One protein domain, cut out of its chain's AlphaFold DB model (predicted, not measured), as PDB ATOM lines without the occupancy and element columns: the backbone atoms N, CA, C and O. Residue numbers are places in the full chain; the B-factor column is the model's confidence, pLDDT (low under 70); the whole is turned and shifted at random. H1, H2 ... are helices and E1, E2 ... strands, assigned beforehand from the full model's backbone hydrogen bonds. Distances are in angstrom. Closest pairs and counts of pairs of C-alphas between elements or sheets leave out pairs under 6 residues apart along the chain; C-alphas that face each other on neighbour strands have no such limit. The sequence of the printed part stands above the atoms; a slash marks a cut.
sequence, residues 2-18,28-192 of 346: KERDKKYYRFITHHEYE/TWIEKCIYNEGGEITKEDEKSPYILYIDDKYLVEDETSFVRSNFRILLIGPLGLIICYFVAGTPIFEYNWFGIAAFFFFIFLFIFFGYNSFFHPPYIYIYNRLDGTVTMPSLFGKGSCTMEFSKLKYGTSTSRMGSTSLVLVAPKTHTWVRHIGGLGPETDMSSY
ATOM      1  N   LYS A   2      40.420 -23.210  21.823       68.50
ATOM      2  CA  LYS A   2      40.360 -24.247  22.873       68.50
ATOM      3  C   LYS A   2      41.124 -25.490  22.391       68.50
ATOM      4  O   LYS A   2      41.255 -25.703  21.190       68.50
ATOM      5  N   GLU A   3      41.626 -26.318  23.306       65.38
ATOM      6  CA  GLU A   3      42.386 -27.539  22.969       65.38
ATOM      7  C   GLU A   3      41.608 -28.488  22.036       65.38
ATOM      8  O   GLU A   3      42.178 -29.094  21.133       65.38
ATOM      9  N   ARG A   4      40.277 -28.516  22.171       66.38
ATOM     10  CA  ARG A   4      39.361 -29.267  21.296       66.38
ATOM     11  C   ARG A   4      39.356 -28.777  19.852       66.38
ATOM     12  O   ARG A   4      39.443 -29.592  18.939       66.38
ATOM     13  N   ASP A   5      39.321 -27.460  19.651       74.88
ATOM     14  CA  ASP A   5      39.363 -26.878  18.308       74.88
ATOM     15  C   ASP A   5      40.694 -27.255  17.635       74.88
ATOM     16  O   ASP A   5      40.719 -27.578  16.456       74.88
ATOM     17  N   LYS A   6      41.804 -27.329  18.390       75.06
ATOM     18  CA  LYS A   6      43.103 -27.786  17.850       75.06
ATOM     19  C   LYS A   6      43.079 -29.244  17.389       75.06
ATOM     20  O   LYS A   6      43.819 -29.599  16.477       75.06
ATOM     21  N   LYS A   7      42.247 -30.089  18.005       83.81
ATOM     22  CA  LYS A   7      42.164 -31.519  17.685       83.81
ATOM     23  C   LYS A   7      41.388 -31.783  16.394       83.81
ATOM     24  O   LYS A   7      41.848 -32.581  15.573       83.81
ATOM     25  N   TYR A   8      40.244 -31.125  16.203       85.56
ATOM     26  CA  TYR A   8      39.305 -31.450  15.117       85.56
ATOM     27  C   TYR A   8      39.283 -30.442  13.970       85.56
ATOM     28  O   TYR A   8      38.915 -30.812  12.859       85.56
ATOM     29  N   TYR A   9      39.733 -29.206  14.181       87.25
ATOM     30  CA  TYR A   9      39.809 -28.235  13.096       87.25
ATOM     31  C   TYR A   9      40.793 -28.686  12.010       87.25
ATOM     32  O   TYR A   9      41.891 -29.182  12.293       87.25
ATOM     33  N   ARG A  10      40.399 -28.501  10.753       87.38
ATOM     34  CA  ARG A  10      41.213 -28.759   9.564       87.38
ATOM     35  C   ARG A  10      41.029 -27.588   8.610       87.38
ATOM     36  O   ARG A  10      39.910 -27.125   8.418       87.38
ATOM     37  N   PHE A  11      42.124 -27.117   8.024       86.38
ATOM     38  CA  PHE A  11      42.062 -26.103   6.975       86.38
ATOM     39  C   PHE A  11      41.463 -26.701   5.704       86.38
ATOM     40  O   PHE A  11      41.698 -27.873   5.403       86.38
ATOM     41  N   ILE A  12      40.725 -25.887   4.948       86.75
ATOM     42  CA  ILE A  12      40.262 -26.268   3.612       86.75
ATOM     43  C   ILE A  12      41.490 -26.551   2.751       86.75
ATOM     44  O   ILE A  12      42.433 -25.765   2.704       86.75
ATOM     45  N   THR A  13      41.483 -27.707   2.099       86.38
ATOM     46  CA  THR A  13      42.559 -28.140   1.201       86.38
ATOM     47  C   THR A  13      42.095 -28.208  -0.246       86.38
ATOM     48  O   THR A  13      42.935 -28.184  -1.138       86.38
ATOM     49  N   HIS A  14      40.782 -28.300  -0.485       85.62
ATOM     50  CA  HIS A  14      40.201 -28.406  -1.820       85.62
ATOM     51  C   HIS A  14      38.988 -27.481  -1.912       85.62
ATOM     52  O   HIS A  14      38.089 -27.539  -1.072       85.62
ATOM     53  N   HIS A  15      38.966 -26.638  -2.942       84.69
ATOM     54  CA  HIS A  15      37.851 -25.729  -3.218       84.69
ATOM     55  C   HIS A  15      36.965 -26.215  -4.362       84.69
ATOM     56  O   HIS A  15      35.806 -25.815  -4.413       84.69
ATOM     57  N   GLU A  16      37.486 -27.088  -5.228       83.62
ATOM     58  CA  GLU A  16      36.813 -27.666  -6.394       83.62
ATOM     59  C   GLU A  16      37.258 -29.126  -6.588       83.62
ATOM     60  O   GLU A  16      38.210 -29.588  -5.947       83.62
ATOM     61  N   TYR A  17      36.530 -29.868  -7.423       81.81
ATOM     62  CA  TYR A  17      36.915 -31.218  -7.838       81.81
ATOM     63  C   TYR A  17      38.057 -31.123  -8.859       81.81
ATOM     64  O   TYR A  17      38.016 -30.273  -9.743       81.81
ATOM     65  N   GLU A  18      39.091 -31.970  -8.752       74.06
ATOM     66  CA  GLU A  18      40.265 -31.864  -9.645       74.06
ATOM     67  C   GLU A  18      39.960 -32.278 -11.102       74.06
ATOM     68  O   GLU A  18      40.769 -32.025 -11.994       74.06
ATOM     69  N   THR A  28      21.130 -37.257 -10.976       63.09
ATOM     70  CA  THR A  28      21.836 -38.392 -10.339       63.09
ATOM     71  C   THR A  28      22.380 -38.082  -8.944       63.09
ATOM     72  O   THR A  28      22.766 -38.997  -8.207       63.09
ATOM     73  N   TRP A  29      22.423 -36.804  -8.569       79.00
ATOM     74  CA  TRP A  29      22.958 -36.361  -7.289       79.00
ATOM     75  C   TRP A  29      21.835 -36.169  -6.282       79.00
ATOM     76  O   TRP A  29      20.787 -35.616  -6.598       79.00
ATOM     77  N   ILE A  30      22.084 -36.579  -5.044       82.69
ATOM     78  CA  ILE A  30      21.185 -36.257  -3.944       82.69
ATOM     79  C   ILE A  30      21.449 -34.817  -3.527       82.69
ATOM     80  O   ILE A  30      22.586 -34.419  -3.240       82.69
ATOM     81  N   GLU A  31      20.378 -34.038  -3.480       85.00
ATOM     82  CA  GLU A  31      20.438 -32.668  -3.014       85.00
ATOM     83  C   GLU A  31      20.582 -32.596  -1.495       85.00
ATOM     84  O   GLU A  31      20.129 -33.452  -0.737       85.00
ATOM     85  N   LYS A  32      21.226 -31.530  -1.024       88.88
ATOM     86  CA  LYS A  32      21.386 -31.282   0.411       88.88
ATOM     87  C   LYS A  32      20.100 -30.661   0.924       88.88
ATOM     88  O   LYS A  32      19.989 -29.443   1.005       88.88
ATOM     89  N   CYS A  33      19.131 -31.516   1.209       86.81
ATOM     90  CA  CYS A  33      17.829 -31.153   1.736       86.81
ATOM     91  C   CYS A  33      17.492 -32.040   2.938       86.81
ATOM     92  O   CYS A  33      17.993 -33.159   3.072       86.81
ATOM     93  N   ILE A  34      16.646 -31.529   3.827       88.19
ATOM     94  CA  ILE A  34      16.062 -32.310   4.917       88.19
ATOM     95  C   ILE A  34      14.736 -32.886   4.411       88.19
ATOM     96  O   ILE A  34      13.714 -32.204   4.407       88.19
ATOM     97  N   TYR A  35      14.769 -34.129   3.941       84.50
ATOM     98  CA  TYR A  35      13.628 -34.851   3.370       84.50
ATOM     99  C   TYR A  35      12.691 -35.401   4.445       84.50
ATOM    100  O   TYR A  35      11.474 -35.345   4.304       84.50
ATOM    101  N   ASN A  36      13.262 -35.915   5.532       84.50
ATOM    102  CA  ASN A  36      12.534 -36.523   6.638       84.50
ATOM    103  C   ASN A  36      13.217 -36.196   7.975       84.50
ATOM    104  O   ASN A  36      14.220 -35.483   8.015       84.50
ATOM    105  N   GLU A  37      12.667 -36.695   9.084       76.75
ATOM    106  CA  GLU A  37      13.171 -36.400  10.436       76.75
ATOM    107  C   GLU A  37      14.588 -36.937  10.706       76.75
ATOM    108  O   GLU A  37      15.184 -36.596  11.729       76.75
ATOM    109  N   GLY A  38      15.155 -37.701   9.766       70.94
ATOM    110  CA  GLY A  38      16.458 -38.327   9.896       70.94
ATOM    111  C   GLY A  38      16.444 -39.482  10.896       70.94
ATOM    112  O   GLY A  38      15.403 -39.894  11.410       70.94
ATOM    113  N   GLY A  39      17.632 -40.012  11.179       67.00
ATOM    114  CA  GLY A  39      17.833 -40.895  12.324       67.00
ATOM    115  C   GLY A  39      18.037 -40.076  13.596       67.00
ATOM    116  O   GLY A  39      18.878 -39.177  13.620       67.00
ATOM    117  N   GLU A  40      17.309 -40.386  14.671       70.69
ATOM    118  CA  GLU A  40      17.599 -39.786  15.976       70.69
ATOM    119  C   GLU A  40      18.949 -40.290  16.493       70.69
ATOM    120  O   GLU A  40      19.107 -41.480  16.756       70.69
ATOM    121  N   ILE A  41      19.909 -39.383  16.704       70.88
ATOM    122  CA  ILE A  41      21.188 -39.750  17.326       70.88
ATOM    123  C   ILE A  41      20.976 -39.835  18.839       70.88
ATOM    124  O   ILE A  41      20.855 -38.831  19.559       70.88
ATOM    125  N   THR A  42      20.889 -41.058  19.342       70.00
ATOM    126  CA  THR A  42      20.721 -41.337  20.763       70.00
ATOM    127  C   THR A  42      22.062 -41.279  21.501       70.00
ATOM    128  O   THR A  42      23.140 -41.356  20.918       70.00
ATOM    129  N   LYS A  43      22.020 -41.196  22.836       61.34
ATOM    130  CA  LYS A  43      23.230 -41.337  23.674       61.34
ATOM    131  C   LYS A  43      23.846 -42.739  23.611       61.34
ATOM    132  O   LYS A  43      24.954 -42.947  24.093       61.34
ATOM    133  N   GLU A  44      23.116 -43.722  23.092       60.34
ATOM    134  CA  GLU A  44      23.647 -45.065  22.859       60.34
ATOM    135  C   GLU A  44      24.449 -45.113  21.557       60.34
ATOM    136  O   GLU A  44      25.455 -45.815  21.505       60.34
ATOM    137  N   ASP A  45      24.117 -44.265  20.581       61.59
ATOM    138  CA  ASP A  45      24.915 -44.081  19.366       61.59
ATOM    139  C   ASP A  45      26.256 -43.391  19.651       61.59
ATOM    140  O   ASP A  45      27.235 -43.668  18.969       61.59
ATOM    141  N   GLU A  46      26.377 -42.604  20.730       58.69
ATOM    142  CA  GLU A  46      27.691 -42.147  21.233       58.69
ATOM    143  C   GLU A  46      28.592 -43.307  21.691       58.69
ATOM    144  O   GLU A  46      29.810 -43.154  21.781       58.69
ATOM    145  N   LYS A  47      28.011 -44.473  22.005       59.91
ATOM    146  CA  LYS A  47      28.754 -45.702  22.328       59.91
ATOM    147  C   LYS A  47      28.977 -46.581  21.098       59.91
ATOM    148  O   LYS A  47      29.644 -47.612  21.211       59.91
ATOM    149  N   SER A  48      28.415 -46.206  19.948       64.00
ATOM    150  CA  SER A  48      28.656 -46.884  18.682       64.00
ATOM    151  C   SER A  48      30.141 -46.785  18.335       64.00
ATOM    152  O   SER A  48      30.729 -45.711  18.467       64.00
ATOM    153  N   PRO A  49      30.774 -47.858  17.829       61.66
ATOM    154  CA  PRO A  49      32.167 -47.801  17.391       61.66
ATOM    155  C   PRO A  49      32.388 -46.851  16.200       61.66
ATOM    156  O   PRO A  49      33.537 -46.668  15.806       61.66
ATOM    157  N   TYR A  50      31.314 -46.297  15.625       70.44
ATOM    158  CA  TYR A  50      31.338 -45.429  14.452       70.44
ATOM    159  C   TYR A  50      31.286 -43.932  14.775       70.44
ATOM    160  O   TYR A  50      31.729 -43.144  13.948       70.44
ATOM    161  N   ILE A  51      30.806 -43.519  15.955       79.19
ATOM    162  CA  ILE A  51      30.789 -42.106  16.371       79.19
ATOM    163  C   ILE A  51      31.868 -41.916  17.433       79.19
ATOM    164  O   ILE A  51      31.755 -42.392  18.556       79.19
ATOM    165  N   LEU A  52      32.940 -41.209  17.077       82.25
ATOM    166  CA  LEU A  52      34.046 -40.936  17.993       82.25
ATOM    167  C   LEU A  52      33.739 -39.750  18.914       82.25
ATOM    168  O   LEU A  52      34.226 -39.696  20.045       82.25
ATOM    169  N   TYR A  53      33.017 -38.751  18.402       85.12
ATOM    170  CA  TYR A  53      32.706 -37.525  19.130       85.12
ATOM    171  C   TYR A  53      31.550 -36.765  18.477       85.12
ATOM    172  O   TYR A  53      31.475 -36.694  17.250       85.12
ATOM    173  N   ILE A  54      30.704 -36.142  19.297       87.50
ATOM    174  CA  ILE A  54      29.597 -35.306  18.836       87.50
ATOM    175  C   ILE A  54      29.371 -34.111  19.775       87.50
ATOM    176  O   ILE A  54      29.343 -34.260  21.000       87.50
ATOM    177  N   ASP A  55      29.239 -32.912  19.205       90.69
ATOM    178  CA  ASP A  55      28.766 -31.706  19.895       90.69
ATOM    179  C   ASP A  55      28.031 -30.740  18.939       90.69
ATOM    180  O   ASP A  55      27.545 -31.143  17.888       90.69
ATOM    181  N   ASP A  56      27.891 -29.462  19.311       90.69
ATOM    182  CA  ASP A  56      27.287 -28.399  18.488       90.69
ATOM    183  C   ASP A  56      28.193 -27.866  17.363       90.69
ATOM    184  O   ASP A  56      27.763 -27.002  16.591       90.69
ATOM    185  N   LYS A  57      29.450 -28.316  17.291       92.62
ATOM    186  CA  LYS A  57      30.471 -27.838  16.348       92.62
ATOM    187  C   LYS A  57      31.033 -28.947  15.470       92.62
ATOM    188  O   LYS A  57      31.211 -28.731  14.273       92.62
ATOM    189  N   TYR A  58      31.349 -30.097  16.053       92.94
ATOM    190  CA  TYR A  58      32.041 -31.213  15.432       92.94
ATOM    191  C   TYR A  58      31.251 -32.510  15.605       92.94
ATOM    192  O   TYR A  58      30.993 -32.950  16.722       92.94
ATOM    193  N   LEU A  59      30.953 -33.152  14.478       90.69
ATOM    194  CA  LEU A  59      30.551 -34.552  14.422       90.69
ATOM    195  C   LEU A  59      31.725 -35.324  13.824       90.69
ATOM    196  O   LEU A  59      32.221 -34.980  12.748       90.69
ATOM    197  N   VAL A  60      32.220 -36.314  14.560       90.06
ATOM    198  CA  VAL A  60      33.413 -37.079  14.203       90.06
ATOM    199  C   VAL A  60      33.052 -38.547  14.139       90.06
ATOM    200  O   VAL A  60      32.726 -39.155  15.158       90.06
ATOM    201  N   GLU A  61      33.175 -39.111  12.949       86.56
ATOM    202  CA  GLU A  61      32.883 -40.514  12.687       86.56
ATOM    203  C   GLU A  61      34.190 -41.274  12.442       86.56
ATOM    204  O   GLU A  61      35.078 -40.785  11.739       86.56
ATOM    205  N   ASP A  62      34.323 -42.455  13.043       85.50
ATOM    206  CA  ASP A  62      35.461 -43.355  12.860       85.50
ATOM    207  C   ASP A  62      35.004 -44.661  12.218       85.50
ATOM    208  O   ASP A  62      34.383 -45.524  12.831       85.50
ATOM    209  N   GLU A  63      35.387 -44.850  10.966       79.25
ATOM    210  CA  GLU A  63      35.041 -46.054  10.225       79.25
ATOM    211  C   GLU A  63      36.250 -46.945   9.971       79.25
ATOM    212  O   GLU A  63      36.225 -47.858   9.135       79.25
ATOM    213  N   THR A  64      37.343 -46.690  10.683       79.75
ATOM    214  CA  THR A  64      38.567 -47.472  10.576       79.75
ATOM    215  C   THR A  64      38.291 -48.949  10.853       79.75
ATOM    216  O   THR A  64      38.821 -49.823  10.166       79.75
ATOM    217  N   SER A  65      37.426 -49.237  11.830       78.00
ATOM    218  CA  SER A  65      36.995 -50.593  12.185       78.00
ATOM    219  C   SER A  65      36.333 -51.311  11.003       78.00
ATOM    220  O   SER A  65      36.707 -52.442  10.688       78.00
ATOM    221  N   PHE A  66      35.432 -50.631  10.291       77.19
ATOM    222  CA  PHE A  66      34.755 -51.144   9.102       77.19
ATOM    223  C   PHE A  66      35.743 -51.436   7.967       77.19
ATOM    224  O   PHE A  66      35.712 -52.515   7.373       77.19
ATOM    225  N   VAL A  67      36.678 -50.518   7.694       77.56
ATOM    226  CA  VAL A  67      37.707 -50.709   6.650       77.56
ATOM    227  C   VAL A  67      38.567 -51.924   6.955       77.56
ATOM    228  O   VAL A  67      38.744 -52.808   6.115       77.56
ATOM    229  N   ARG A  68      39.076 -51.991   8.188       82.25
ATOM    230  CA  ARG A  68      39.910 -53.102   8.646       82.25
ATOM    231  C   ARG A  68      39.155 -54.424   8.579       82.25
ATOM    232  O   ARG A  68      39.754 -55.421   8.189       82.25
ATOM    233  N   SER A  69      37.866 -54.430   8.925       81.44
ATOM    234  CA  SER A  69      36.999 -55.609   8.837       81.44
ATOM    235  C   SER A  69      36.835 -56.098   7.397       81.44
ATOM    236  O   SER A  69      37.035 -57.281   7.133       81.44
ATOM    237  N   ASN A  70      36.597 -55.199   6.437       82.44
ATOM    238  CA  ASN A  70      36.529 -55.571   5.019       82.44
ATOM    239  C   ASN A  70      37.834 -56.215   4.529       82.44
ATOM    240  O   ASN A  70      37.802 -57.248   3.863       82.44
ATOM    241  N   PHE A  71      38.991 -55.679   4.931       84.19
ATOM    242  CA  PHE A  71      40.275 -56.315   4.633       84.19
ATOM    243  C   PHE A  71      40.433 -57.700   5.287       84.19
ATOM    244  O   PHE A  71      41.031 -58.581   4.674       84.19
ATOM    245  N   ARG A  72      39.860 -57.943   6.481       84.25
ATOM    246  CA  ARG A  72      39.829 -59.291   7.104       84.25
ATOM    247  C   ARG A  72      38.988 -60.265   6.302       84.25
ATOM    248  O   ARG A  72      39.402 -61.401   6.117       84.25
ATOM    249  N   ILE A  73      37.823 -59.831   5.829       84.75
ATOM    250  CA  ILE A  73      36.936 -60.678   5.024       84.75
ATOM    251  C   ILE A  73      37.642 -61.074   3.721       84.75
ATOM    252  O   ILE A  73      37.662 -62.248   3.359       84.75
ATOM    253  N   LEU A  74      38.307 -60.120   3.062       86.31
ATOM    254  CA  LEU A  74      39.071 -60.369   1.834       86.31
ATOM    255  C   LEU A  74      40.278 -61.301   2.032       86.31
ATOM    256  O   LEU A  74      40.721 -61.927   1.074       86.31
ATOM    257  N   LEU A  75      40.784 -61.439   3.259       86.44
ATOM    258  CA  LEU A  75      41.895 -62.326   3.612       86.44
ATOM    259  C   LEU A  75      41.489 -63.812   3.614       86.44
ATOM    260  O   LEU A  75      42.327 -64.676   3.349       86.44
ATOM    261  N   ILE A  76      40.204 -64.110   3.844       85.88
ATOM    262  CA  ILE A  76      39.669 -65.482   3.913       85.88
ATOM    263  C   ILE A  76      39.850 -66.217   2.577       85.88
ATOM    264  O   ILE A  76      40.228 -67.387   2.567       85.88
ATOM    265  N   GLY A  77      39.627 -65.533   1.451       86.88
ATOM    266  CA  GLY A  77      39.738 -66.124   0.112       86.88
ATOM    267  C   GLY A  77      41.150 -66.642  -0.206       86.88
ATOM    268  O   GLY A  77      41.311 -67.844  -0.431       86.88
ATOM    269  N   PRO A  78      42.187 -65.781  -0.180       87.00
ATOM    270  CA  PRO A  78      43.573 -66.195  -0.381       87.00
ATOM    271  C   PRO A  78      44.021 -67.278   0.604       87.00
ATOM    272  O   PRO A  78      44.676 -68.231   0.192       87.00
ATOM    273  N   LEU A  79      43.628 -67.178   1.881       86.81
ATOM    274  CA  LEU A  79      43.948 -68.196   2.884       86.81
ATOM    275  C   LEU A  79      43.358 -69.563   2.519       86.81
ATOM    276  O   LEU A  79      44.068 -70.565   2.560       86.81
ATOM    277  N   GLY A  80      42.083 -69.602   2.126       86.56
ATOM    278  CA  GLY A  80      41.419 -70.828   1.687       86.56
ATOM    279  C   GLY A  80      42.114 -71.463   0.482       86.56
ATOM    280  O   GLY A  80      42.346 -72.668   0.476       86.56
ATOM    281  N   LEU A  81      42.530 -70.657  -0.499       83.94
ATOM    282  CA  LEU A  81      43.247 -71.144  -1.683       83.94
ATOM    283  C   LEU A  81      44.652 -71.668  -1.356       83.94
ATOM    284  O   LEU A  81      45.054 -72.700  -1.895       83.94
ATOM    285  N   ILE A  82      45.374 -71.017  -0.437       83.62
ATOM    286  CA  ILE A  82      46.665 -71.507   0.070       83.62
ATOM    287  C   ILE A  82      46.477 -72.852   0.788       83.62
ATOM    288  O   ILE A  82      47.237 -73.784   0.547       83.62
ATOM    289  N   ILE A  83      45.450 -72.994   1.629       84.81
ATOM    290  CA  ILE A  83      45.159 -74.258   2.324       84.81
ATOM    291  C   ILE A  83      44.794 -75.358   1.320       84.81
ATOM    292  O   ILE A  83      45.328 -76.462   1.418       84.81
ATOM    293  N   CYS A  84      43.952 -75.066   0.324       80.00
ATOM    294  CA  CYS A  84      43.613 -76.015  -0.738       80.00
ATOM    295  C   CYS A  84      44.857 -76.515  -1.488       80.00
ATOM    296  O   CYS A  84      44.927 -77.705  -1.789       80.00
ATOM    297  N   TYR A  85      45.851 -75.652  -1.734       73.88
ATOM    298  CA  TYR A  85      47.122 -76.041  -2.359       73.88
ATOM    299  C   TYR A  85      47.866 -77.120  -1.554       73.88
ATOM    300  O   TYR A  85      48.382 -78.073  -2.133       73.88
ATOM    301  N   PHE A  86      47.881 -77.016  -0.221       76.19
ATOM    302  CA  PHE A  86      48.554 -77.990   0.646       76.19
ATOM    303  C   PHE A  86      47.716 -79.247   0.931       76.19
ATOM    304  O   PHE A  86      48.272 -80.339   1.018       76.19
ATOM    305  N   VAL A  87      46.392 -79.114   1.080       78.25
ATOM    306  CA  VAL A  87      45.493 -80.221   1.462       78.25
ATOM    307  C   VAL A  87      45.144 -81.120   0.282       78.25
ATOM    308  O   VAL A  87      45.044 -82.333   0.454       78.25
ATOM    309  N   ALA A  88      44.958 -80.558  -0.915       68.00
ATOM    310  CA  ALA A  88      44.504 -81.340  -2.059       68.00
ATOM    311  C   ALA A  88      45.534 -82.385  -2.509       68.00
ATOM    312  O   ALA A  88      45.151 -83.298  -3.237       68.00
ATOM    313  N   GLY A  89      46.811 -82.273  -2.108       62.53
ATOM    314  CA  GLY A  89      47.870 -83.251  -2.400       62.53
ATOM    315  C   GLY A  89      48.045 -83.588  -3.888       62.53
ATOM    316  O   GLY A  89      48.699 -84.569  -4.224       62.53
ATOM    317  N   THR A  90      47.428 -82.811  -4.782       57.16
ATOM    318  CA  THR A  90      47.184 -83.145  -6.187       57.16
ATOM    319  C   THR A  90      47.536 -81.962  -7.088       57.16
ATOM    320  O   THR A  90      47.530 -80.808  -6.647       57.16
ATOM    321  N   PRO A  91      47.871 -82.235  -8.361       53.47
ATOM    322  CA  PRO A  91      48.515 -81.294  -9.260       53.47
ATOM    323  C   PRO A  91      47.482 -80.359  -9.902       53.47
ATOM    324  O   PRO A  91      47.355 -80.296 -11.117       53.47
ATOM    325  N   ILE A  92      46.762 -79.567  -9.097       52.66
ATOM    326  CA  ILE A  92      45.985 -78.412  -9.608       52.66
ATOM    327  C   ILE A  92      46.928 -77.441 -10.358       52.66
ATOM    328  O   ILE A  92      46.512 -76.646 -11.197       52.66
ATOM    329  N   PHE A  93      48.231 -77.601 -10.115       52.59
ATOM    330  CA  PHE A  93      49.333 -77.101 -10.907       52.59
ATOM    331  C   PHE A  93      50.334 -78.237 -11.164       52.59
ATOM    332  O   PHE A  93      51.355 -78.329 -10.484       52.59
ATOM    333  N   GLU A  94      50.078 -79.131 -12.124       58.06
ATOM    334  CA  GLU A  94      51.200 -79.811 -12.793       58.06
ATOM    335  C   GLU A  94      52.234 -78.733 -13.125       58.06
ATOM    336  O   GLU A  94      51.817 -77.719 -13.673       58.06
ATOM    337  N   TYR A  95      53.498 -78.912 -12.708       61.38
ATOM    338  CA  TYR A  95      54.639 -77.970 -12.729       61.38
ATOM    339  C   TYR A  95      54.678 -77.010 -13.939       61.38
ATOM    340  O   TYR A  95      55.535 -77.070 -14.817       61.38
ATOM    341  N   ASN A  96      53.742 -76.078 -13.976       70.25
ATOM    342  CA  ASN A  96      53.561 -75.089 -15.008       70.25
ATOM    343  C   ASN A  96      53.679 -73.758 -14.291       70.25
ATOM    344  O   ASN A  96      53.072 -73.536 -13.239       70.25
ATOM    345  N   TRP A  97      54.517 -72.891 -14.835       77.69
ATOM    346  CA  TRP A  97      54.896 -71.617 -14.243       77.69
ATOM    347  C   TRP A  97      53.682 -70.775 -13.812       77.69
ATOM    348  O   TRP A  97      53.767 -70.058 -12.817       77.69
ATOM    349  N   PHE A  98      52.536 -70.924 -14.491       75.38
ATOM    350  CA  PHE A  98      51.266 -70.297 -14.122       75.38
ATOM    351  C   PHE A  98      50.822 -70.617 -12.694       75.38
ATOM    352  O   PHE A  98      50.318 -69.743 -11.993       75.38
ATOM    353  N   GLY A  99      51.028 -71.849 -12.239       77.94
ATOM    354  CA  GLY A  99      50.614 -72.263 -10.909       77.94
ATOM    355  C   GLY A  99      51.481 -71.751  -9.787       77.94
ATOM    356  O   GLY A  99      50.989 -71.307  -8.753       77.94
ATOM    357  N   ILE A 100      52.783 -71.735 -10.044       79.62
ATOM    358  CA  ILE A 100      53.758 -71.123  -9.151       79.62
ATOM    359  C   ILE A 100      53.473 -69.617  -9.049       79.62
ATOM    360  O   ILE A 100      53.405 -69.074  -7.947       79.62
ATOM    361  N   ALA A 101      53.220 -68.945 -10.178       85.94
ATOM    362  CA  ALA A 101      52.863 -67.529 -10.203       85.94
ATOM    363  C   ALA A 101      51.552 -67.242  -9.451       85.94
ATOM    364  O   ALA A 101      51.501 -66.309  -8.652       85.94
ATOM    365  N   ALA A 102      50.515 -68.065  -9.646       84.25
ATOM    366  CA  ALA A 102      49.248 -67.940  -8.929       84.25
ATOM    367  C   ALA A 102      49.427 -68.122  -7.412       84.25
ATOM    368  O   ALA A 102      48.883 -67.345  -6.632       84.25
ATOM    369  N   PHE A 103      50.238 -69.092  -6.980       83.81
ATOM    370  CA  PHE A 103      50.547 -69.305  -5.567       83.81
ATOM    371  C   PHE A 103      51.214 -68.078  -4.927       83.81
ATOM    372  O   PHE A 103      50.743 -67.582  -3.900       83.81
ATOM    373  N   PHE A 104      52.254 -67.527  -5.561       88.31
ATOM    374  CA  PHE A 104      52.899 -66.306  -5.072       88.31
ATOM    375  C   PHE A 104      51.969 -65.092  -5.116       88.31
ATOM    376  O   PHE A 104      52.031 -64.250  -4.222       88.31
ATOM    377  N   PHE A 105      51.071 -65.017  -6.098       89.81
ATOM    378  CA  PHE A 105      50.042 -63.987  -6.148       89.81
ATOM    379  C   PHE A 105      49.074 -64.088  -4.959       89.81
ATOM    380  O   PHE A 105      48.794 -63.075  -4.322       89.81
ATOM    381  N   PHE A 106      48.620 -65.288  -4.584       88.75
ATOM    382  CA  PHE A 106      47.766 -65.464  -3.404       88.75
ATOM    383  C   PHE A 106      48.501 -65.191  -2.089       88.75
ATOM    384  O   PHE A 106      47.911 -64.587  -1.195       88.75
ATOM    385  N   ILE A 107      49.788 -65.543  -1.979       90.38
ATOM    386  CA  ILE A 107      50.625 -65.123  -0.841       90.38
ATOM    387  C   ILE A 107      50.717 -63.598  -0.783       90.38
ATOM    388  O   ILE A 107      50.518 -63.012   0.280       90.38
ATOM    389  N   PHE A 108      50.986 -62.944  -1.915       93.19
ATOM    390  CA  PHE A 108      51.034 -61.489  -1.991       93.19
ATOM    391  C   PHE A 108      49.706 -60.866  -1.554       93.19
ATOM    392  O   PHE A 108      49.717 -59.973  -0.713       93.19
ATOM    393  N   LEU A 109      48.565 -61.365  -2.047       92.44
ATOM    394  CA  LEU A 109      47.243 -60.895  -1.629       92.44
ATOM    395  C   LEU A 109      46.999 -61.120  -0.134       92.44
ATOM    396  O   LEU A 109      46.487 -60.227   0.536       92.44
ATOM    397  N   PHE A 110      47.388 -62.277   0.404       90.88
ATOM    398  CA  PHE A 110      47.258 -62.577   1.828       90.88
ATOM    399  C   PHE A 110      48.071 -61.598   2.686       90.88
ATOM    400  O   PHE A 110      47.539 -61.024   3.635       90.88
ATOM    401  N   ILE A 111      49.332 -61.344   2.321       92.00
ATOM    402  CA  ILE A 111      50.193 -60.374   3.010       92.00
ATOM    403  C   ILE A 111      49.638 -58.954   2.850       92.00
ATOM    404  O   ILE A 111      49.560 -58.215   3.829       92.00
ATOM    405  N   PHE A 112      49.213 -58.571   1.645       90.81
ATOM    406  CA  PHE A 112      48.676 -57.245   1.348       90.81
ATOM    407  C   PHE A 112      47.394 -56.958   2.140       90.81
ATOM    408  O   PHE A 112      47.301 -55.928   2.814       90.81
ATOM    409  N   PHE A 113      46.413 -57.862   2.108       89.75
ATOM    410  CA  PHE A 113      45.170 -57.708   2.865       89.75
ATOM    411  C   PHE A 113      45.396 -57.851   4.372       89.75
ATOM    412  O   PHE A 113      44.793 -57.107   5.144       89.75
ATOM    413  N   GLY A 114      46.318 -58.720   4.800       90.12
ATOM    414  CA  GLY A 114      46.736 -58.840   6.198       90.12
ATOM    415  C   GLY A 114      47.321 -57.540   6.729       90.12
ATOM    416  O   GLY A 114      46.840 -57.013   7.729       90.12
ATOM    417  N   TYR A 115      48.286 -56.961   6.016       90.06
ATOM    418  CA  TYR A 115      48.873 -55.673   6.368       90.06
ATOM    419  C   TYR A 115      47.805 -54.574   6.471       90.06
ATOM    420  O   TYR A 115      47.708 -53.901   7.498       90.06
ATOM    421  N   ASN A 116      46.944 -54.434   5.459       85.81
ATOM    422  CA  ASN A 116      45.879 -53.426   5.472       85.81
ATOM    423  C   ASN A 116      44.818 -53.691   6.561       85.81
ATOM    424  O   ASN A 116      44.225 -52.758   7.091       85.81
ATOM    425  N   SER A 117      44.607 -54.932   6.990       85.00
ATOM    426  CA  SER A 117      43.682 -55.219   8.090       85.00
ATOM    427  C   SER A 117      44.131 -54.648   9.444       85.00
ATOM    428  O   SER A 117      43.289 -54.289  10.271       85.00
ATOM    429  N   PHE A 118      45.438 -54.553   9.686       83.12
ATOM    430  CA  PHE A 118      45.976 -54.078  10.967       83.12
ATOM    431  C   PHE A 118      46.500 -52.645  10.896       83.12
ATOM    432  O   PHE A 118      46.306 -51.879  11.838       83.12
ATOM    433  N   PHE A 119      47.119 -52.273   9.775       83.44
ATOM    434  CA  PHE A 119      47.903 -51.043   9.644       83.44
ATOM    435  C   PHE A 119      47.290 -50.007   8.703       83.44
ATOM    436  O   PHE A 119      47.925 -48.986   8.437       83.44
ATOM    437  N   HIS A 120      46.072 -50.225   8.191       76.69
ATOM    438  CA  HIS A 120      45.435 -49.199   7.370       76.69
ATOM    439  C   HIS A 120      45.266 -47.898   8.178       76.69
ATOM    440  O   HIS A 120      44.803 -47.955   9.330       76.69
ATOM    441  N   PRO A 121      45.622 -46.735   7.592       77.06
ATOM    442  CA  PRO A 121      45.458 -45.436   8.226       77.06
ATOM    443  C   PRO A 121      44.032 -45.218   8.740       77.06
ATOM    444  O   PRO A 121      43.084 -45.760   8.149       77.06
ATOM    445  N   PRO A 122      43.869 -44.423   9.815       78.19
ATOM    446  CA  PRO A 122      42.558 -44.129  10.363       78.19
ATOM    447  C   PRO A 122      41.671 -43.450   9.314       78.19
ATOM    448  O   PRO A 122      42.100 -42.540   8.601       78.19
ATOM    449  N   TYR A 123      40.434 -43.926   9.226       80.81
ATOM    450  CA  TYR A 123      39.415 -43.490   8.282       80.81
ATOM    451  C   TYR A 123      38.379 -42.665   9.048       80.81
ATOM    452  O   TYR A 123      37.353 -43.182   9.478       80.81
ATOM    453  N   ILE A 124      38.727 -41.399   9.301       85.56
ATOM    454  CA  ILE A 124      37.963 -40.496  10.171       85.56
ATOM    455  C   ILE A 124      37.325 -39.392   9.336       85.56
ATOM    456  O   ILE A 124      38.037 -38.661   8.640       85.56
ATOM    457  N   TYR A 125      36.013 -39.235   9.476       87.50
ATOM    458  CA  TYR A 125      35.263 -38.109   8.935       87.50
ATOM    459  C   TYR A 125      35.073 -37.048  10.014       87.50
ATOM    460  O   TYR A 125      34.798 -37.363  11.171       87.50
ATOM    461  N   ILE A 126      35.250 -35.780   9.647       91.50
ATOM    462  CA  ILE A 126      35.043 -34.648  10.555       91.50
ATOM    463  C   ILE A 126      34.112 -33.656   9.879       91.50
ATOM    464  O   ILE A 126      34.503 -32.988   8.924       91.50
ATOM    465  N   TYR A 127      32.910 -33.531  10.415       92.75
ATOM    466  CA  TYR A 127      31.911 -32.554  10.016       92.75
ATOM    467  C   TYR A 127      32.013 -31.349  10.946       92.75
ATOM    468  O   TYR A 127      31.663 -31.426  12.125       92.75
ATOM    469  N   ASN A 128      32.536 -30.241  10.428       94.50
ATOM    470  CA  ASN A 128      32.639 -28.977  11.142       94.50
ATOM    471  C   ASN A 128      31.468 -28.076  10.747       94.50
ATOM    472  O   ASN A 128      31.478 -27.438   9.692       94.50
ATOM    473  N   ARG A 129      30.472 -28.020  11.629       94.12
ATOM    474  CA  ARG A 129      29.211 -27.310  11.431       94.12
ATOM    475  C   ARG A 129      29.395 -25.798  11.319       94.12
ATOM    476  O   ARG A 129      28.781 -25.168  10.465       94.12
ATOM    477  N   LEU A 130      30.239 -25.197  12.159       92.94
ATOM    478  CA  LEU A 130      30.368 -23.732  12.210       92.94
ATOM    479  C   LEU A 130      31.043 -23.161  10.958       92.94
ATOM    480  O   LEU A 130      30.589 -22.146  10.419       92.94
ATOM    481  N   ASP A 131      32.088 -23.844  10.490       91.56
ATOM    482  CA  ASP A 131      32.821 -23.458   9.282       91.56
ATOM    483  C   ASP A 131      32.202 -24.051   8.005       91.56
ATOM    484  O   ASP A 131      32.628 -23.711   6.906       91.56
ATOM    485  N   GLY A 132      31.211 -24.942   8.130       92.81
ATOM    486  CA  GLY A 132      30.545 -25.586   6.998       92.81
ATOM    487  C   GLY A 132      31.476 -26.483   6.178       92.81
ATOM    488  O   GLY A 132      31.326 -26.575   4.962       92.81
ATOM    489  N   THR A 133      32.462 -27.123   6.814       94.25
ATOM    490  CA  THR A 133      33.476 -27.946   6.133       94.25
ATOM    491  C   THR A 133      33.395 -29.404   6.551       94.25
ATOM    492  O   THR A 133      33.076 -29.727   7.694       94.25
ATOM    493  N   VAL A 134      33.720 -30.298   5.623       92.31
ATOM    494  CA  VAL A 134      33.838 -31.734   5.878       92.31
ATOM    495  C   VAL A 134      35.248 -32.174   5.536       92.31
ATOM    496  O   VAL A 134      35.750 -31.926   4.439       92.31
ATOM    497  N   THR A 135      35.891 -32.836   6.490       90.50
ATOM    498  CA  THR A 135      37.153 -33.539   6.278       90.50
ATOM    499  C   THR A 135      36.857 -35.008   6.053       90.50
ATOM    500  O   THR A 135      36.259 -35.654   6.906       90.50
ATOM    501  N   MET A 136      37.314 -35.527   4.923       86.19
ATOM    502  CA  MET A 136      37.240 -36.929   4.553       86.19
ATOM    503  C   MET A 136      38.642 -37.536   4.428       86.19
ATOM    504  O   MET A 136      39.585 -36.871   3.981       86.19
ATOM    505  N   PRO A 137      38.808 -38.809   4.791       80.31
ATOM    506  CA  PRO A 137      40.047 -39.535   4.554       80.31
ATOM    507  C   PRO A 137      40.213 -39.831   3.055       80.31
ATOM    508  O   PRO A 137      39.249 -40.105   2.341       80.31
ATOM    509  N   SER A 138      41.449 -39.781   2.553       70.25
ATOM    510  CA  SER A 138      41.761 -40.225   1.194       70.25
ATOM    511  C   SER A 138      42.056 -41.723   1.171       70.25
ATOM    512  O   SER A 138      42.671 -42.274   2.091       70.25
ATOM    513  N   LEU A 139      41.662 -42.387   0.085       63.34
ATOM    514  CA  LEU A 139      41.997 -43.787  -0.160       63.34
ATOM    515  C   LEU A 139      43.520 -43.988  -0.219       63.34
ATOM    516  O   LEU A 139      44.255 -43.182  -0.796       63.34
ATOM    517  N   PHE A 140      43.982 -45.098   0.364       59.50
ATOM    518  CA  PHE A 140      45.381 -45.546   0.334       59.50
ATOM    519  C   PHE A 140      46.403 -44.558   0.925       59.50
ATOM    520  O   PHE A 140      47.529 -44.458   0.445       59.50
ATOM    521  N   GLY A 141      46.034 -43.818   1.975       57.09
ATOM    522  CA  GLY A 141      46.999 -43.024   2.745       57.09
ATOM    523  C   GLY A 141      47.481 -41.741   2.060       57.09
ATOM    524  O   GLY A 141      48.457 -41.145   2.504       57.09
ATOM    525  N   LYS A 142      46.785 -41.259   1.021       64.12
ATOM    526  CA  LYS A 142      47.097 -39.998   0.313       64.12
ATOM    527  C   LYS A 142      46.711 -38.716   1.084       64.12
ATOM    528  O   LYS A 142      46.521 -37.663   0.465       64.12
ATOM    529  N   GLY A 143      46.618 -38.798   2.413       71.56
ATOM    530  CA  GLY A 143      46.220 -37.716   3.321       71.56
ATOM    531  C   GLY A 143      44.708 -37.620   3.555       71.56
ATOM    532  O   GLY A 143      43.957 -38.534   3.224       71.56
ATOM    533  N   SER A 144      44.265 -36.509   4.141       80.25
ATOM    534  CA  SER A 144      42.850 -36.139   4.269       80.25
ATOM    535  C   SER A 144      42.515 -34.996   3.311       80.25
ATOM    536  O   SER A 144      43.353 -34.133   3.060       80.25
ATOM    537  N   CYS A 145      41.290 -34.975   2.799       85.94
ATOM    538  CA  CYS A 145      40.740 -33.880   2.011       85.94
ATOM    539  C   CYS A 145      39.713 -33.130   2.862       85.94
ATOM    540  O   CYS A 145      38.869 -33.756   3.491       85.94
ATOM    541  N   THR A 146      39.786 -31.804   2.884       90.62
ATOM    542  CA  THR A 146      38.826 -30.934   3.571       90.62
ATOM    543  C   THR A 146      38.249 -29.967   2.554       90.62
ATOM    544  O   THR A 146      39.006 -29.239   1.908       90.62
ATOM    545  N   MET A 147      36.927 -29.970   2.429       90.81
ATOM    546  CA  MET A 147      36.172 -29.168   1.468       90.81
ATOM    547  C   MET A 147      34.892 -28.634   2.121       90.81
ATOM    548  O   MET A 147      34.403 -29.190   3.105       90.81
ATOM    549  N   GLU A 148      34.353 -27.544   1.584       92.69
ATOM    550  CA  GLU A 148      33.047 -27.006   1.974       92.69
ATOM    551  C   GLU A 148      31.924 -28.019   1.710       92.69
ATOM    552  O   GLU A 148      31.818 -28.577   0.617       92.69
ATOM    553  N   PHE A 149      31.045 -28.212   2.695       92.81
ATOM    554  CA  PHE A 149      29.905 -29.121   2.598       92.81
ATOM    555  C   PHE A 149      28.988 -28.753   1.432       92.81
ATOM    556  O   PHE A 149      28.569 -29.633   0.694       92.81
ATOM    557  N   SER A 150      28.747 -27.461   1.188       90.00
ATOM    558  CA  SER A 150      27.944 -26.973   0.056       90.00
ATOM    559  C   SER A 150      28.428 -27.507  -1.297       90.00
ATOM    560  O   SER A 150      27.602 -27.872  -2.136       90.00
ATOM    561  N   LYS A 151      29.746 -27.630  -1.489       89.12
ATOM    562  CA  LYS A 151      30.370 -28.036  -2.757       89.12
ATOM    563  C   LYS A 151      30.468 -29.546  -2.940       89.12
ATOM    564  O   LYS A 151      30.593 -30.007  -4.072       89.12
ATOM    565  N   LEU A 152      30.380 -30.318  -1.858       88.31
ATOM    566  CA  LEU A 152      30.474 -31.772  -1.925       88.31
ATOM    567  C   LEU A 152      29.316 -32.400  -2.695       88.31
ATOM    568  O   LEU A 152      28.172 -31.959  -2.605       88.31
ATOM    569  N   LYS A 153      29.613 -33.452  -3.449       87.31
ATOM    570  CA  LYS A 153      28.637 -34.209  -4.231       87.31
ATOM    571  C   LYS A 153      28.351 -35.546  -3.559       87.31
ATOM    572  O   LYS A 153      29.273 -36.303  -3.237       87.31
ATOM    573  N   TYR A 154      27.062 -35.803  -3.362       86.88
ATOM    574  CA  TYR A 154      26.525 -37.021  -2.776       86.88
ATOM    575  C   TYR A 154      25.654 -37.706  -3.820       86.88
ATOM    576  O   TYR A 154      24.816 -37.055  -4.436       86.88
ATOM    577  N   GLY A 155      25.863 -38.996  -4.041       83.75
ATOM    578  CA  GLY A 155      25.024 -39.808  -4.917       83.75
ATOM    579  C   GLY A 155      24.482 -41.024  -4.187       83.75
ATOM    580  O   GLY A 155      24.674 -41.185  -2.981       83.75
ATOM    581  N   THR A 156      23.820 -41.899  -4.928       81.06
ATOM    582  CA  THR A 156      23.326 -43.179  -4.423       81.06
ATOM    583  C   THR A 156      24.189 -44.326  -4.923       81.06
ATOM    584  O   THR A 156      24.716 -44.311  -6.034       81.06
ATOM    585  N   SER A 157      24.325 -45.360  -4.101       76.19
ATOM    586  CA  SER A 157      24.826 -46.652  -4.554       76.19
ATOM    587  C   SER A 157      23.850 -47.736  -4.149       76.19
ATOM    588  O   SER A 157      23.527 -47.878  -2.972       76.19
ATOM    589  N   THR A 158      23.383 -48.501  -5.133       74.44
ATOM    590  CA  THR A 158      22.518 -49.655  -4.905       74.44
ATOM    591  C   THR A 158      23.363 -50.920  -4.901       74.44
ATOM    592  O   THR A 158      24.024 -51.272  -5.881       74.44
ATOM    593  N   SER A 159      23.355 -51.615  -3.770       70.12
ATOM    594  CA  SER A 159      23.949 -52.938  -3.639       70.12
ATOM    595  C   SER A 159      23.227 -53.950  -4.534       70.12
ATOM    596  O   SER A 159      22.047 -53.809  -4.855       70.12
ATOM    597  N   ARG A 160      23.903 -55.052  -4.877       63.69
ATOM    598  CA  ARG A 160      23.290 -56.167  -5.629       63.69
ATOM    599  C   ARG A 160      22.074 -56.795  -4.935       63.69
ATOM    600  O   ARG A 160      21.327 -57.517  -5.583       63.69
ATOM    601  N   MET A 161      21.894 -56.542  -3.639       65.38
ATOM    602  CA  MET A 161      20.762 -57.019  -2.843       65.38
ATOM    603  C   MET A 161      19.619 -55.991  -2.756       65.38
ATOM    604  O   MET A 161      18.692 -56.188  -1.980       65.38
ATOM    605  N   GLY A 162      19.677 -54.899  -3.527       67.69
ATOM    606  CA  GLY A 162      18.614 -53.892  -3.614       67.69
ATOM    607  C   GLY A 162      18.627 -52.832  -2.509       67.69
ATOM    608  O   GLY A 162      17.824 -51.909  -2.556       67.69
ATOM    609  N   SER A 163      19.539 -52.918  -1.536       72.38
ATOM    610  CA  SER A 163      19.737 -51.848  -0.550       72.38
ATOM    611  C   SER A 163      20.466 -50.675  -1.206       72.38
ATOM    612  O   SER A 163      21.520 -50.884  -1.814       72.38
ATOM    613  N   THR A 164      19.890 -49.479  -1.094       77.69
ATOM    614  CA  THR A 164      20.455 -48.224  -1.603       77.69
ATOM    615  C   THR A 164      21.008 -47.403  -0.452       77.69
ATOM    616  O   THR A 164      20.370 -47.288   0.593       77.69
ATOM    617  N   SER A 165      22.166 -46.794  -0.673       78.62
ATOM    618  CA  SER A 165      22.906 -46.077   0.359       78.62
ATOM    619  C   SER A 165      23.451 -44.754  -0.151       78.62
ATOM    620  O   SER A 165      23.751 -44.626  -1.341       78.62
ATOM    621  N   LEU A 166      23.603 -43.780   0.748       84.38
ATOM    622  CA  LEU A 166      24.220 -42.497   0.423       84.38
ATOM    623  C   LEU A 166      25.714 -42.691   0.178       84.38
ATOM    624  O   LEU A 166      26.387 -43.335   0.979       84.38
ATOM    625  N   VAL A 167      26.256 -42.112  -0.892       83.19
ATOM    626  CA  VAL A 167      27.689 -42.169  -1.173       83.19
ATOM    627  C   VAL A 167      28.290 -40.802  -1.431       83.19
ATOM    628  O   VAL A 167      27.826 -40.058  -2.287       83.19
ATOM    629  N   LEU A 168      29.385 -40.501  -0.732       84.81
ATOM    630  CA  LEU A 168      30.183 -39.300  -0.973       84.81
ATOM    631  C   LEU A 168      31.266 -39.543  -2.025       84.81
ATOM    632  O   LEU A 168      32.007 -40.532  -1.968       84.81
ATOM    633  N   VAL A 169      31.414 -38.588  -2.941       81.81
ATOM    634  CA  VAL A 169      32.491 -38.585  -3.936       81.81
ATOM    635  C   VAL A 169      33.671 -37.760  -3.437       81.81
ATOM    636  O   VAL A 169      33.526 -36.570  -3.148       81.81
ATOM    637  N   ALA A 170      34.860 -38.371  -3.375       78.31
ATOM    638  CA  ALA A 170      36.056 -37.646  -2.954       78.31
ATOM    639  C   ALA A 170      36.540 -36.680  -4.038       78.31
ATOM    640  O   ALA A 170      36.782 -37.124  -5.165       78.31
ATOM    641  N   PRO A 171      36.847 -35.423  -3.668       76.88
ATOM    642  CA  PRO A 171      37.343 -34.405  -4.595       76.88
ATOM    643  C   PRO A 171      38.627 -34.777  -5.342       76.88
ATOM    644  O   PRO A 171      38.824 -34.381  -6.484       76.88
ATOM    645  N   LYS A 172      39.507 -35.551  -4.695       73.25
ATOM    646  CA  LYS A 172      40.835 -35.892  -5.222       73.25
ATOM    647  C   LYS A 172      40.831 -37.163  -6.068       73.25
ATOM    648  O   LYS A 172      41.377 -37.219  -7.165       73.25
ATOM    649  N   THR A 173      40.238 -38.236  -5.552       66.94
ATOM    650  CA  THR A 173      40.325 -39.557  -6.191       66.94
ATOM    651  C   THR A 173      39.187 -39.835  -7.165       66.94
ATOM    652  O   THR A 173      39.310 -40.789  -7.923       66.94
ATOM    653  N   HIS A 174      38.115 -39.027  -7.172       68.31
ATOM    654  CA  HIS A 174      36.913 -39.225  -8.008       68.31
ATOM    655  C   HIS A 174      36.268 -40.602  -7.831       68.31
ATOM    656  O   HIS A 174      35.496 -41.085  -8.653       68.31
ATOM    657  N   THR A 175      36.615 -41.267  -6.742       64.62
ATOM    658  CA  THR A 175      36.056 -42.546  -6.354       64.62
ATOM    659  C   THR A 175      34.843 -42.272  -5.489       64.62
ATOM    660  O   THR A 175      34.905 -41.424  -4.597       64.62
ATOM    661  N   TRP A 176      33.789 -43.042  -5.709       63.88
ATOM    662  CA  TRP A 176      32.715 -43.278  -4.755       63.88
ATOM    663  C   TRP A 176      33.347 -43.793  -3.465       63.88
ATOM    664  O   TRP A 176      33.761 -44.949  -3.385       63.88
ATOM    665  N   VAL A 177      33.581 -42.897  -2.507       61.16
ATOM    666  CA  VAL A 177      34.473 -43.223  -1.395       61.16
ATOM    667  C   VAL A 177      33.764 -44.078  -0.385       61.16
ATOM    668  O   VAL A 177      34.406 -44.963   0.194       61.16
ATOM    669  N   ARG A 178      32.472 -43.825  -0.148       62.34
ATOM    670  CA  ARG A 178      31.775 -44.586   0.874       62.34
ATOM    671  C   ARG A 178      30.286 -44.362   1.024       62.34
ATOM    672  O   ARG A 178      29.846 -43.227   0.939       62.34
ATOM    673  N   HIS A 179      29.624 -45.453   1.404       62.53
ATOM    674  CA  HIS A 179      28.373 -45.543   2.149       62.53
ATOM    675  C   HIS A 179      28.377 -44.709   3.445       62.53
ATOM    676  O   HIS A 179      28.977 -45.115   4.435       62.53
ATOM    677  N   ILE A 180      27.698 -43.571   3.458       64.69
ATOM    678  CA  ILE A 180      27.529 -42.754   4.659       64.69
ATOM    679  C   ILE A 180      26.166 -43.088   5.275       64.69
ATOM    680  O   ILE A 180      25.161 -43.040   4.574       64.69
ATOM    681  N   GLY A 181      26.140 -43.416   6.567       64.19
ATOM    682  CA  GLY A 181      24.907 -43.757   7.282       64.19
ATOM    683  C   GLY A 181      24.441 -45.191   7.028       64.19
ATOM    684  O   GLY A 181      25.274 -46.069   6.812       64.19
ATOM    685  N   GLY A 182      23.139 -45.459   7.112       67.81
ATOM    686  CA  GLY A 182      22.569 -46.807   6.945       67.81
ATOM    687  C   GLY A 182      21.052 -46.906   7.044       67.81
ATOM    688  O   GLY A 182      20.515 -48.012   7.012       67.81
ATOM    689  N   LEU A 183      20.368 -45.766   7.145       70.75
ATOM    690  CA  LEU A 183      18.908 -45.696   7.199       70.75
ATOM    691  C   LEU A 183      18.290 -45.445   5.819       70.75
ATOM    692  O   LEU A 183      17.084 -45.608   5.646       70.75
ATOM    693  N   GLY A 184      19.114 -45.083   4.836       80.56
ATOM    694  CA  GLY A 184      18.717 -44.846   3.456       80.56
ATOM    695  C   GLY A 184      19.193 -43.474   2.981       80.56
ATOM    696  O   GLY A 184      19.397 -42.579   3.802       80.56
ATOM    697  N   PRO A 185      19.357 -43.269   1.663       84.38
ATOM    698  CA  PRO A 185      20.102 -42.125   1.157       84.38
ATOM    699  C   PRO A 185      19.521 -40.769   1.566       84.38
ATOM    700  O   PRO A 185      20.261 -39.878   1.969       84.38
ATOM    701  N   GLU A 186      18.197 -40.632   1.510       84.56
ATOM    702  CA  GLU A 186      17.484 -39.407   1.886       84.56
ATOM    703  C   GLU A 186      17.523 -39.153   3.395       84.56
ATOM    704  O   GLU A 186      17.722 -38.020   3.829       84.56
ATOM    705  N   THR A 187      17.375 -40.200   4.209       85.75
ATOM    706  CA  THR A 187      17.401 -40.115   5.678       85.75
ATOM    707  C   THR A 187      18.792 -39.756   6.189       85.75
ATOM    708  O   THR A 187      18.949 -38.883   7.049       85.75
ATOM    709  N   ASP A 188      19.819 -40.388   5.621       86.19
ATOM    710  CA  ASP A 188      21.211 -40.094   5.935       86.19
ATOM    711  C   ASP A 188      21.532 -38.653   5.498       86.19
ATOM    712  O   ASP A 188      22.005 -37.850   6.305       86.19
ATOM    713  N   MET A 189      21.158 -38.259   4.271       89.31
ATOM    714  CA  MET A 189      21.365 -36.891   3.780       89.31
ATOM    715  C   MET A 189      20.627 -35.851   4.628       89.31
ATOM    716  O   MET A 189      21.198 -34.797   4.915       89.31
ATOM    717  N   SER A 190      19.406 -36.145   5.084       90.00
ATOM    718  CA  SER A 190      18.638 -35.277   5.985       90.00
ATOM    719  C   SER A 190      19.380 -35.058   7.299       90.00
ATOM    720  O   SER A 190      19.504 -33.922   7.754       90.00
ATOM    721  N   SER A 191      19.948 -36.124   7.866       89.00
ATOM    722  CA  SER A 191      20.687 -36.081   9.132       89.00
ATOM    723  C   SER A 191      21.946 -35.211   9.021       89.00
ATOM    724  O   SER A 191      22.149 -34.305   9.836       89.00
ATOM    725  N   TYR A 192      22.758 -35.406   7.973       90.62
ATOM    726  CA  TYR A 192      23.952 -34.580   7.746       90.62
ATOM    727  C   TYR A 192      23.606 -33.144   7.371       90.62
ATOM    728  O   TYR A 192      24.251 -32.222   7.862       90.62
TER     729      TYR A 192
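Overview. This is residues 2 to 18 and 28 to 192 of the 346 residues of an uncharacterized protein of Marinilabiliaceae bacterium JC017 (UniProt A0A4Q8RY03). A five-stranded antiparallel sheet, E1 to E5, and a smaller sheet, E6 to E8, with H4 over it make a head at one end; a long helical hairpin, H2 and H3, extends from the head as an arm and makes most of the length. The 182 printed residues run H1 E1 E2 H2 H3 E3 E4 E5 E6 E7 E8 H4, four named helices and eight named strands, mixed in class. Both sheets are antiparallel, in the orders E1 - E2 - E3 - E4 - E5 and E6 - E7 - E8. The whole is loose, with a radius of gyration of the C-alphas of 20.6 A, and elongated, spanning 64 by 38 by 37 A.

Arrangement. The larger sheet has edge strands E1, residues 51 to 54, and E5, residues 144 to 148; its inner strands are E2, residues 58 to 62, E3, residues 124 to 128, and E4, residues 133 to 137. N 60 and O 53 of hairpin E1 and E2 are 2.8 A apart, N 127 and O 59 of E2 and E3 2.8 A, N 128 and O 133 of hairpin E3 and E4 2.8 A, and N 136 and O 145 of hairpin E4 and E5 2.8 A, each within hydrogen-bond range. E3, E4 and E5 form a meander, each strand the antiparallel neighbour of the one before. H1, residues 3 to 8, only grazes this sheet with its residues 4 to 8. H2, residues 64 to 87, and H3, residues 97 to 119, touch as a helical hairpin at a shallow tilt of 29 degrees, opposite ways; their closest C-alphas, of Arg 68 and Ser 117, are 4.4 A apart. E6, residues 154 to 158, E7, residues 164 to 169, and E8, residues 176 to 180, form a second meander, with N 167 and O 155 2.8 A apart and N 180 and O 166 2.8 A apart. H4, residues 185 to 192, is on that sheet at a height over the sheet of 8.7 A; its closest C-alpha pair with E7, Pro 185 and Leu 166, is 4.2 A apart. Every O i to N i+4 pair is within hydrogen-bond range in H1, H3 and H4, and 17 of 20 in H2.

Along the chain. H1 begins at C-alpha 3 (42.386, -27.539, 22.969). H2 is 34.7 A long and H3 32.3 A; E7 is 15.6 A. H4 ends at C-alpha 192 (23.952, -34.580, 7.746).

Size, cuts and confidence. The C-alphas farthest apart, of Lys 2 and Glu 94, are 66.9 A apart. Residues 19 to 27 are not printed, and C-alphas 18 and 28 are 19.6 A apart across this cut. Of the links that are printed whole, none is long. The mean pLDDT of the printed part is 79.5; 37 residues are under 70, among them 88 to 95 and 173 to 182.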